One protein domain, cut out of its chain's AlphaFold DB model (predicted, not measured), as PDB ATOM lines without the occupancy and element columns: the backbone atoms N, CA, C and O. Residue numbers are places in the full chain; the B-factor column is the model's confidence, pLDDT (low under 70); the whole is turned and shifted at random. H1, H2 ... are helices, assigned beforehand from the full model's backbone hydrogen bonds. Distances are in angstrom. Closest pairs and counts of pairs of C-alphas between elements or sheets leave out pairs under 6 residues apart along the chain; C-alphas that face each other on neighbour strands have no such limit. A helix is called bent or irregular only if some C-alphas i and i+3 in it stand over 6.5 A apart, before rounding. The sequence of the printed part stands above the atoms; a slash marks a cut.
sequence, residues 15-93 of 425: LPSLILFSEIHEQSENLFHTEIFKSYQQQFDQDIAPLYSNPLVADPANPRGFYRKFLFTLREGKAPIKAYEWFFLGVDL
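AT A GLANCE: This is residues 15 to 93 of the 425 residues of an uncharacterized protein of Chlamydiales bacterium 38-26 (UniProt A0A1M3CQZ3). A small body of three helices, H2, H3 and H4, has a fourth, H1, sticking out from it as a loosely wound arm. H2 and H3 make a V, meeting toward their beginnings, with H4 across the side where the V opens, while the unnamed stretch 48 to 62 runs from the end of H2 back to the start of H3. The printed part has 79 residues, with four named helices in the order H1, H2, H3, H4 and no named strand: the class is all helix. The whole is compact, with a radius of gyration of the C-alphas of 13.4 A, and spans 34 by 29 by 21 A.

IN THESE COORDINATES: H1 is residues 15 to 28, 22.7 A from first to last C-alpha, with C-alpha 15 at (160.816, 212.684, 192.711). It is irregular: C-alphas 24 and 27 are 7.0 A apart. H2, residues 32 to 47, is the longest helix by residues and measures 23.9 A from C-alpha 32 at (133.382, 218.307, 201.364) to its last C-alpha. It is irregular, but only just: C-alphas 32 and 35 are 6.8 A apart. H3, residues 63 to 75, measures 18.6 A. H4, residues 81 to 89, measures 12.7 A and ends at C-alpha 89 at (145.366, 212.146, 219.922).

HOW THE PARTS SIT: H1 is apart from H2, H3 and H4. H2 touches H3 with residues 34 to 41 alone, and H3 touches H2 with residues 63 to 67 alone. Their closest C-alphas, those of Phe 37 and Pro 63, are 5.7 A apart. H2 and H3 run the same way at a steep tilt of 53 degrees. H3 and H4 are close but not clearly touching; their closest C-alphas, those of Leu 74 and Tyr 84, are 7.0 A apart. H3 and H4 run opposite ways at a steep tilt of 57 degrees. H2 and H4 are near each other, with 8 pairs of C-alphas within 10 A. In H3 every O i to N i+4 pair is within hydrogen-bond range; the counts are 11 of 12 in H2, 4 of 5 in H4 and 1 of 10 in H1, where 3 of 11 O i to N i+3 pairs are within range.

THE WHOLE: Residues 15 to 32, of which 15 to 28 belong to H1, stand free. The body without them has 61 residues and spans 27 by 21 by 19 A. The two C-alphas farthest apart, those of Gln 27 and Ser 53, are 35.5 A apart. The printed part has no cut. The link from H2 to H3 is long, 15 residues; those from H1 to H2 and from H3 to H4 are tight. The mean pLDDT of the printed part is 76.8, and residues 15 to 33 are under 70.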
ATOM      1  N   LEU A  15     161.045 211.772 193.847       44.75
ATOM      2  CA  LEU A  15     160.816 212.684 192.711       44.75
ATOM      3  C   LEU A  15     159.809 212.185 191.650       44.75
ATOM      4  O   LEU A  15     158.956 212.976 191.251       44.75
ATOM      5  N   PRO A  16     159.833 210.913 191.201       42.41
ATOM      6  CA  PRO A  16     158.910 210.444 190.159       42.41
ATOM      7  C   PRO A  16     157.455 210.340 190.632       42.41
ATOM      8  O   PRO A  16     156.535 210.371 189.819       42.41
ATOM      9  N   SER A  17     157.238 210.227 191.947       47.12
ATOM     10  CA  SER A  17     155.896 210.177 192.522       47.12
ATOM     11  C   SER A  17     155.203 211.540 192.460       47.12
ATOM     12  O   SER A  17     154.061 211.608 192.049       47.12
ATOM     13  N   LEU A  18     155.888 212.656 192.711       47.38
ATOM     14  CA  LEU A  18     155.244 213.979 192.772       47.38
ATOM     15  C   LEU A  18     154.537 214.418 191.472       47.38
ATOM     16  O   LEU A  18     153.506 215.080 191.552       47.38
ATOM     17  N   ILE A  19     155.043 214.022 190.299       47.53
ATOM     18  CA  ILE A  19     154.490 214.426 188.990       47.53
ATOM     19  C   ILE A  19     153.234 213.619 188.625       47.53
ATOM     20  O   ILE A  19     152.276 214.175 188.104       47.53
ATOM     21  N   LEU A  20     153.179 212.324 188.961       45.38
ATOM     22  CA  LEU A  20     151.988 211.500 188.696       45.38
ATOM     23  C   LEU A  20     150.791 211.878 189.596       45.38
ATOM     24  O   LEU A  20     149.657 211.490 189.325       45.38
ATOM     25  N   PHE A  21     151.044 212.599 190.693       48.94
ATOM     26  CA  PHE A  21     150.047 212.940 191.711       48.94
ATOM     27  C   PHE A  21     149.279 214.234 191.423       48.94
ATOM     28  O   PHE A  21     148.180 214.389 191.958       48.94
ATOM     29  N   SER A  22     149.810 215.161 190.616       48.03
ATOM     30  CA  SER A  22     149.088 216.395 190.271       48.03
ATOM     31  C   SER A  22     147.921 216.129 189.315       48.03
ATOM     32  O   SER A  22     146.865 216.725 189.480       48.03
ATOM     33  N   GLU A  23     148.064 215.181 188.385       45.25
ATOM     34  CA  GLU A  23     147.062 214.921 187.336       45.25
ATOM     35  C   GLU A  23     145.858 214.079 187.804       45.25
ATOM     36  O   GLU A  23     144.768 214.203 187.255       45.25
ATOM     37  N   ILE A  24     146.010 213.235 188.833       49.12
ATOM     38  CA  ILE A  24     144.921 212.359 189.320       49.12
ATOM     39  C   ILE A  24     143.965 213.103 190.276       49.12
ATOM     40  O   ILE A  24     142.823 212.686 190.460       49.12
ATOM     41  N   HIS A  25     144.395 214.214 190.885       51.00
ATOM     42  CA  HIS A  25     143.689 214.803 192.028       51.00
ATOM     43  C   HIS A  25     142.808 216.020 191.727       51.00
ATOM     44  O   HIS A  25     141.903 216.294 192.521       51.00
ATOM     45  N   GLU A  26     143.019 216.708 190.604       52.78
ATOM     46  CA  GLU A  26     142.275 217.927 190.234       52.78
ATOM     47  C   GLU A  26     140.772 217.667 190.010       52.78
ATOM     48  O   GLU A  26     139.947 218.548 190.211       52.78
ATOM     49  N   GLN A  27     140.373 216.424 189.714       45.06
ATOM     50  CA  GLN A  27     138.961 216.048 189.534       45.06
ATOM     51  C   GLN A  27     138.206 215.745 190.845       45.06
ATOM     52  O   GLN A  27     137.021 215.429 190.813       45.06
ATOM     53  N   SER A  28     138.866 215.840 192.006       48.09
ATOM     54  CA  SER A  28     138.288 215.509 193.325       48.09
ATOM     55  C   SER A  28     138.355 216.674 194.322       48.09
ATOM     56  O   SER A  28     138.481 216.471 195.542       48.09
ATOM     57  N   GLU A  29     138.270 217.911 193.824       52.25
ATOM     58  CA  GLU A  29     137.995 219.114 194.626       52.25
ATOM     59  C   GLU A  29     136.559 219.100 195.170       52.25
ATOM     60  O   GLU A  29     135.759 220.016 195.012       52.25
ATOM     61  N   ASN A  30     136.217 218.020 195.857       55.72
ATOM     62  CA  ASN A  30     135.030 217.962 196.665       55.72
ATOM     63  C   ASN A  30     135.194 218.986 197.796       55.72
ATOM     64  O   ASN A  30     135.974 218.768 198.731       55.72
ATOM     65  N   LEU A  31     134.397 220.063 197.729       51.72
ATOM     66  CA  LEU A  31     134.111 221.062 198.783       51.72
ATOM     67  C   LEU A  31     133.984 220.444 200.191       51.72
ATOM     68  O   LEU A  31     134.157 221.097 201.216       51.72
ATOM     69  N   PHE A  32     133.674 219.154 200.225       57.09
ATOM     70  CA  PHE A  32     133.382 218.307 201.364       57.09
ATOM     71  C   PHE A  32     134.528 218.153 202.354       57.09
ATOM     72  O   PHE A  32     134.306 218.093 203.560       57.09
ATOM     73  N   HIS A  33     135.754 218.149 201.850       67.31
ATOM     74  CA  HIS A  33     136.943 218.070 202.680       67.31
ATOM     75  C   HIS A  33     137.325 219.421 203.285       67.31
ATOM     76  O   HIS A  33     137.982 219.462 204.321       67.31
ATOM     77  N   THR A  34     136.916 220.523 202.658       75.00
ATOM     78  CA  THR A  34     137.415 221.859 202.979       75.00
ATOM     79  C   THR A  34     137.109 222.261 204.420       75.00
ATOM     80  O   THR A  34     138.014 222.715 205.106       75.00
ATOM     81  N   GLU A  35     135.894 222.029 204.926       80.94
ATOM     82  CA  GLU A  35     135.534 222.397 206.311       80.94
ATOM     83  C   GLU A  35     136.231 221.525 207.365       80.94
ATOM     84  O   GLU A  35     136.692 222.023 208.394       80.94
ATOM     85  N   ILE A  36     136.384 220.229 207.082       81.56
ATOM     86  CA  ILE A  36     137.118 219.300 207.947       81.56
ATOM     87  C   ILE A  36     138.608 219.677 207.995       81.56
ATOM     88  O   ILE A  36     139.190 219.737 209.077       81.56
ATOM     89  N   PHE A  37     139.225 219.997 206.851       82.88
ATOM     90  CA  PHE A  37     140.616 220.455 206.822       82.88
ATOM     91  C   PHE A  37     140.796 221.852 207.424       82.88
ATOM     92  O   PHE A  37     141.806 222.075 208.080       82.88
ATOM     93  N   LYS A  38     139.838 222.774 207.255       84.75
ATOM     94  CA  LYS A  38     139.855 224.084 207.927       84.75
ATOM     95  C   LYS A  38     139.827 223.924 209.443       84.75
ATOM     96  O   LYS A  38     140.620 224.552 210.130       84.75
ATOM     97  N   SER A  39     138.962 223.052 209.956       85.19
ATOM     98  CA  SER A  39     138.859 222.798 211.398       85.19
ATOM     99  C   SER A  39     140.124 222.136 211.940       85.19
ATOM    100  O   SER A  39     140.640 222.534 212.981       85.19
ATOM    101  N   TYR A  40     140.689 221.186 211.188       84.62
ATOM    102  CA  TYR A  40     141.992 220.595 211.492       84.62
ATOM    103  C   TYR A  40     143.109 221.651 211.523       84.62
ATOM    104  O   TYR A  40     143.920 221.677 212.446       84.62
ATOM    105  N   GLN A  41     143.151 222.537 210.525       85.00
ATOM    106  CA  GLN A  41     144.129 223.619 210.430       85.00
ATOM    107  C   GLN A  41     143.973 224.622 211.576       85.00
ATOM    108  O   GLN A  41     144.964 224.991 212.189       85.00
ATOM    109  N   GLN A  42     142.743 224.989 211.932       86.81
ATOM    110  CA  GLN A  42     142.468 225.865 213.067       86.81
ATOM    111  C   GLN A  42     142.970 225.259 214.387       86.81
ATOM    112  O   GLN A  42     143.623 225.952 215.167       86.81
ATOM    113  N   GLN A  43     142.706 223.969 214.629       87.56
ATOM    114  CA  GLN A  43     143.226 223.270 215.810       87.56
ATOM    115  C   GLN A  43     144.763 223.194 215.781       87.56
ATOM    116  O   GLN A  43     145.407 223.401 216.807       87.56
ATOM    117  N   PHE A  44     145.373 222.973 214.611       88.50
ATOM    118  CA  PHE A  44     146.831 223.001 214.465       88.50
ATOM    119  C   PHE A  44     147.412 224.374 214.814       88.50
ATOM    120  O   PHE A  44     148.381 224.459 215.572       88.50
ATOM    121  N   ASP A  45     146.835 225.440 214.259       86.69
ATOM    122  CA  ASP A  45     147.294 226.814 214.461       86.69
ATOM    123  C   ASP A  45     147.220 227.206 215.942       86.69
ATOM    124  O   ASP A  45     148.092 227.914 216.447       86.69
ATOM    125  N   GLN A  46     146.222 226.684 216.655       86.19
ATOM    126  CA  GLN A  46     146.057 226.879 218.090       86.19
ATOM    127  C   GLN A  46     147.053 226.057 218.926       86.19
ATOM    128  O   GLN A  46     147.703 226.597 219.823       86.19
ATOM    129  N   ASP A  47     147.177 224.758 218.655       84.75
ATOM    130  CA  ASP A  47     147.831 223.822 219.577       84.75
ATOM    131  C   ASP A  47     149.316 223.593 219.278       84.75
ATOM    132  O   ASP A  47     150.099 223.259 220.184       84.75
ATOM    133  N   ILE A  48     149.692 223.725 218.001       90.12
ATOM    134  CA  ILE A  48     150.947 223.210 217.451       90.12
ATOM    135  C   ILE A  48     151.767 224.272 216.722       90.12
ATOM    136  O   ILE A  48     152.983 224.298 216.922       90.12
ATOM    137  N   ALA A  49     151.168 225.163 215.926       84.38
ATOM    138  CA  ALA A  49     151.917 226.203 215.210       84.38
ATOM    139  C   ALA A  49     152.851 227.040 216.112       84.38
ATOM    140  O   ALA A  49     153.990 227.273 215.696       84.38
ATOM    141  N   PRO A  50     152.478 227.403 217.362       88.94
ATOM    142  CA  PRO A  50     153.363 228.145 218.265       88.94
ATOM    143  C   PRO A  50     154.650 227.403 218.659       88.94
ATOM    144  O   PRO A  50     155.569 228.009 219.203       88.94
ATOM    145  N   LEU A  51     154.723 226.089 218.425       83.88
ATOM    146  CA  LEU A  51     155.872 225.249 218.776       83.88
ATOM    147  C   LEU A  51     156.932 225.193 217.666       83.88
ATOM    148  O   LEU A  51     158.008 224.634 217.882       83.88
ATOM    149  N   TYR A  52     156.638 225.730 216.479       80.62
ATOM    150  CA  TYR A  52     157.560 225.745 215.349       80.62
ATOM    151  C   TYR A  52     158.402 227.023 215.333       80.62
ATOM    152  O   TYR A  52     157.876 228.129 215.385       80.62
ATOM    153  N   SER A  53     159.720 226.877 215.167       75.25
ATOM    154  CA  SER A  53     160.629 228.019 214.977       75.25
ATOM    155  C   SER A  53     160.450 228.706 213.619       75.25
ATOM    156  O   SER A  53     160.760 229.884 213.478       75.25
ATOM    157  N   ASN A  54     159.965 227.967 212.616       76.94
ATOM    158  CA  ASN A  54     159.534 228.490 211.325       76.94
ATOM    159  C   ASN A  54     158.117 227.959 211.061       76.94
ATOM    160  O   ASN A  54     157.980 226.768 210.756       76.94
ATOM    161  N   PRO A  55     157.069 228.776 211.263       73.94
ATOM    162  CA  PRO A  55     155.700 228.296 211.210       73.94
ATOM    163  C   PRO A  55     155.380 227.751 209.819       73.94
ATOM    164  O   PRO A  55     155.709 228.340 208.784       73.94
ATOM    165  N   LEU A  56     154.712 226.600 209.792       76.94
ATOM    166  CA  LEU A  56     154.107 226.104 208.568       76.94
ATOM    167  C   LEU A  56     153.025 227.101 208.162       76.94
ATOM    168  O   LEU A  56     151.959 227.125 208.759       76.94
ATOM    169  N   VAL A  57     153.328 227.949 207.175       73.62
ATOM    170  CA  VAL A  57     152.369 228.946 206.687       73.62
ATOM    171  C   VAL A  57     151.121 228.228 206.186       73.62
ATOM    172  O   VAL A  57     151.171 227.483 205.203       73.62
ATOM    173  N   ALA A  58     150.035 228.443 206.917       74.00
ATOM    174  CA  ALA A  58     148.681 228.097 206.556       74.00
ATOM    175  C   ALA A  58     148.295 228.817 205.257       74.00
ATOM    176  O   ALA A  58     148.419 230.036 205.169       74.00
ATOM    177  N   ASP A  59     147.805 228.073 204.266       76.25
ATOM    178  CA  ASP A  59     147.082 228.648 203.132       76.25
ATOM    179  C   ASP A  59     145.601 228.272 203.280       76.25
ATOM    180  O   ASP A  59     145.240 227.124 203.010       76.25
ATOM    181  N   PRO A  60     144.734 229.193 203.742       74.31
ATOM    182  CA  PRO A  60     143.303 228.930 203.880       74.31
ATOM    183  C   PRO A  60     142.620 228.585 202.550       74.31
ATOM    184  O   PRO A  60     141.566 227.947 202.561       74.31
ATOM    185  N   ALA A  61     143.203 228.992 201.414       80.00
ATOM    186  CA  ALA A  61     142.718 228.626 200.088       80.00
ATOM    187  C   ALA A  61     143.138 227.200 199.691       80.00
ATOM    188  O   ALA A  61     142.515 226.600 198.819       80.00
ATOM    189  N   ASN A  62     144.145 226.625 200.362       80.31
ATOM    190  CA  ASN A  62     144.639 225.275 200.109       80.31
ATOM    191  C   ASN A  62     144.917 224.491 201.411       80.31
ATOM    192  O   ASN A  62     146.063 224.117 201.709       80.31
ATOM    193  N   PRO A  63     143.871 224.159 202.188       77.31
ATOM    194  CA  PRO A  63     144.043 223.501 203.480       77.31
ATOM    195  C   PRO A  63     144.567 222.052 203.334       77.31
ATOM    196  O   PRO A  63     145.241 221.529 204.224       77.31
ATOM    197  N   ARG A  64     144.376 221.412 202.166       77.81
ATOM    198  CA  ARG A  64     145.016 220.127 201.813       77.81
ATOM    199  C   ARG A  64     146.528 220.265 201.618       77.81
ATOM    200  O   ARG A  64     147.287 219.402 202.062       77.81
ATOM    201  N   GLY A  65     146.973 221.328 200.948       81.69
ATOM    202  CA  GLY A  65     148.389 221.636 200.753       81.69
ATOM    203  C   GLY A  65     149.104 221.856 202.083       81.69
ATOM    204  O   GLY A  65     150.169 221.276 202.308       81.69
ATOM    205  N   PHE A  66     148.467 222.599 202.995       85.38
ATOM    206  CA  PHE A  66     148.930 222.743 204.375       85.38
ATOM    207  C   PHE A  66     149.107 221.377 205.057       85.38
ATOM    208  O   PHE A  66     150.193 221.062 205.546       85.38
ATOM    209  N   TYR A  67     148.075 220.530 205.023       85.19
ATOM    210  CA  TYR A  67     148.114 219.207 205.642       85.19
ATOM    211  C   TYR A  67     149.248 218.327 205.091       85.19
ATOM    212  O   TYR A  67     150.008 217.735 205.858       85.19
ATOM    213  N   ARG A  68     149.421 218.273 203.764       86.00
ATOM    214  CA  ARG A  68     150.516 217.511 203.140       86.00
ATOM    215  C   ARG A  68     151.877 218.020 203.601       86.00
ATOM    216  O   ARG A  68     152.741 217.220 203.948       86.00
ATOM    217  N   LYS A  69     152.059 219.342 203.652       87.56
ATOM    218  CA  LYS A  69     153.291 219.971 204.148       87.56
ATOM    219  C   LYS A  69     153.554 219.611 205.615       87.56
ATOM    220  O   LYS A  69     154.693 219.302 205.971       87.56
ATOM    221  N   PHE A  70     152.517 219.596 206.451       89.31
ATOM    222  CA  PHE A  70     152.621 219.149 207.839       89.31
ATOM    223  C   PHE A  70     153.031 217.673 207.939       89.31
ATOM    224  O   PHE A  70     153.985 217.352 208.645       89.31
ATOM    225  N   LEU A  71     152.398 216.791 207.165       88.31
ATOM    226  CA  LEU A  71     152.728 215.366 207.134       88.31
ATOM    227  C   LEU A  71     154.172 215.108 206.675       88.31
ATOM    228  O   LEU A  71     154.878 214.304 207.281       88.31
ATOM    229  N   PHE A  72     154.650 215.833 205.660       90.06
ATOM    230  CA  PHE A  72     156.062 215.795 205.269       90.06
ATOM    231  C   PHE A  72     156.979 216.226 206.415       90.06
ATOM    232  O   PHE A  72     157.972 215.560 206.691       90.06
ATOM    233  N   THR A  73     156.612 217.287 207.134       88.25
ATOM    234  CA  THR A  73     157.390 217.783 208.278       88.25
ATOM    235  C   THR A  73     157.487 216.744 209.403       88.25
ATOM    236  O   THR A  73     158.552 216.591 210.005       88.25
ATOM    237  N   LEU A  74     156.405 215.997 209.666       90.12
ATOM    238  CA  LEU A  74     156.413 214.863 210.598       90.12
ATOM    239  C   LEU A  74     157.368 213.755 210.121       90.12
ATOM    240  O   LEU A  74     158.186 213.272 210.903       90.12
ATOM    241  N   ARG A  75     157.316 213.375 208.842       91.12
ATOM    242  CA  ARG A  75     158.142 212.285 208.281       91.12
ATOM    243  C   ARG A  75     159.622 212.589 208.238       91.12
ATOM    244  O   ARG A  75     160.440 211.704 208.455       91.12
ATOM    245  N   GLU A  76     159.970 213.842 207.982       90.25
ATOM    246  CA  GLU A  76     161.360 214.290 207.996       90.25
ATOM    247  C   GLU A  76     161.949 214.368 209.415       90.25
ATOM    248  O   GLU A  76     163.116 214.727 209.567       90.25
ATOM    249  N   GLY A  77     161.164 214.080 210.463       89.44
ATOM    250  CA  GLY A  77     161.626 214.189 211.848       89.44
ATOM    251  C   GLY A  77     161.837 215.637 212.301       89.44
ATOM    252  O   GLY A  77     162.537 215.877 213.281       89.44
ATOM    253  N   LYS A  78     161.285 216.614 211.566       89.31
ATOM    254  CA  LYS A  78     161.473 218.055 211.819       89.31
ATOM    255  C   LYS A  78     160.379 218.652 212.703       89.31
ATOM    256  O   LYS A  78     160.486 219.802 213.119       89.31
ATOM    257  N   ALA A  79     159.310 217.902 212.955       89.81
ATOM    258  CA  ALA A  79     158.220 218.337 213.808       89.81
ATOM    259  C   ALA A  79     158.594 218.227 215.299       89.81
ATOM    260  O   ALA A  79     159.302 217.296 215.694       89.81
ATOM    261  N   PRO A  80     158.100 219.134 216.160       89.00
ATOM    262  CA  PRO A  80     158.254 218.982 217.597       89.00
ATOM    263  C   PRO A  80     157.510 217.732 218.070       89.00
ATOM    264  O   PRO A  80     156.468 217.362 217.535       89.00
ATOM    265  N   ILE A  81     158.012 217.110 219.134       89.69
ATOM    266  CA  ILE A  81     157.492 215.842 219.661       89.69
ATOM    267  C   ILE A  81     155.974 215.867 219.933       89.69
ATOM    268  O   ILE A  81     155.256 214.921 219.620       89.69
ATOM    269  N   LYS A  82     155.471 217.005 220.427       90.12
ATOM    270  CA  LYS A  82     154.051 217.240 220.722       90.12
ATOM    271  C   LYS A  82     153.165 217.215 219.467       90.12
ATOM    272  O   LYS A  82     151.984 216.911 219.577       90.12
ATOM    273  N   ALA A  83     153.716 217.480 218.280       92.31
ATOM    274  CA  ALA A  83     152.966 217.427 217.027       92.31
ATOM    275  C   ALA A  83     152.587 215.995 216.625       92.31
ATOM    276  O   ALA A  83     151.495 215.794 216.106       92.31
ATOM    277  N   TYR A  84     153.438 214.999 216.902       93.75
ATOM    278  CA  TYR A  84     153.102 213.591 216.653       93.75
ATOM    279  C   TYR A  84     151.971 213.131 217.569       93.75
ATOM    280  O   TYR A  84     151.017 212.518 217.108       93.75
ATOM    281  N   GLU A  85     152.044 213.467 218.857       93.31
ATOM    282  CA  GLU A  85     150.959 213.177 219.794       93.31
ATOM    283  C   GLU A  85     149.654 213.846 219.356       93.31
ATOM    284  O   GLU A  85     148.621 213.184 219.280       93.31
ATOM    285  N   TRP A  86     149.699 215.133 219.013       93.81
ATOM    286  CA  TRP A  86     148.521 215.865 218.556       93.81
ATOM    287  C   TRP A  86     147.930 215.281 217.267       93.81
ATOM    288  O   TRP A  86     146.714 215.143 217.175       93.81
ATOM    289  N   PHE A  87     148.767 214.839 216.322       94.31
ATOM    290  CA  PHE A  87     148.308 214.233 215.071       94.31
ATOM    291  C   PHE A  87     147.420 212.998 215.286       94.31
ATOM    292  O   PHE A  87     146.461 212.798 214.546       94.31
ATOM    293  N   PHE A  88     147.712 212.179 216.304       94.69
ATOM    294  CA  PHE A  88     146.929 210.975 216.604       94.69
ATOM    295  C   PHE A  88     145.877 211.176 217.699       94.69
ATOM    296  O   PHE A  88     144.830 210.527 217.662       94.69
ATOM    297  N   LEU A  89     146.148 212.036 218.686       93.38
ATOM    298  CA  LEU A  89     145.366 212.146 219.922       93.38
ATOM    299  C   LEU A  89     144.754 213.522 220.173       93.38
ATOM    300  O   LEU A  89     143.938 213.630 221.084       93.38
ATOM    301  N   GLY A  90     145.177 214.557 219.452       84.00
ATOM    302  CA  GLY A  90     144.789 215.945 219.717       84.00
ATOM    303  C   GLY A  90     143.565 216.402 218.936       84.00
ATOM    304  O   GLY A  90     142.822 217.245 219.421       84.00
ATOM    305  N   VAL A  91     143.332 215.819 217.760       87.06
ATOM    306  CA  VAL A  91     142.271 216.274 216.859       87.06
ATOM    307  C   VAL A  91     140.919 215.700 217.277       87.06
ATOM    308  O   VAL A  91     140.697 214.487 217.204       87.06
ATOM    309  N   ASP A  92     139.992 216.576 217.654       90.06
ATOM    310  CA  ASP A  92     138.581 216.239 217.856       90.06
ATOM    311  C   ASP A  92     137.753 216.850 216.723       90.06
ATOM    312  O   ASP A  92     137.687 218.068 216.584       90.06
ATOM    313  N   LEU A  93     137.154 215.992 215.893       85.75
ATOM    314  CA  LEU A  93     136.287 216.402 214.782       85.75
ATOM    315  C   LEU A  93     134.821 216.050 215.023       85.75
ATOM    316  O   LEU A  93     134.026 216.039 214.081       85.75
TER     317      LEU A  93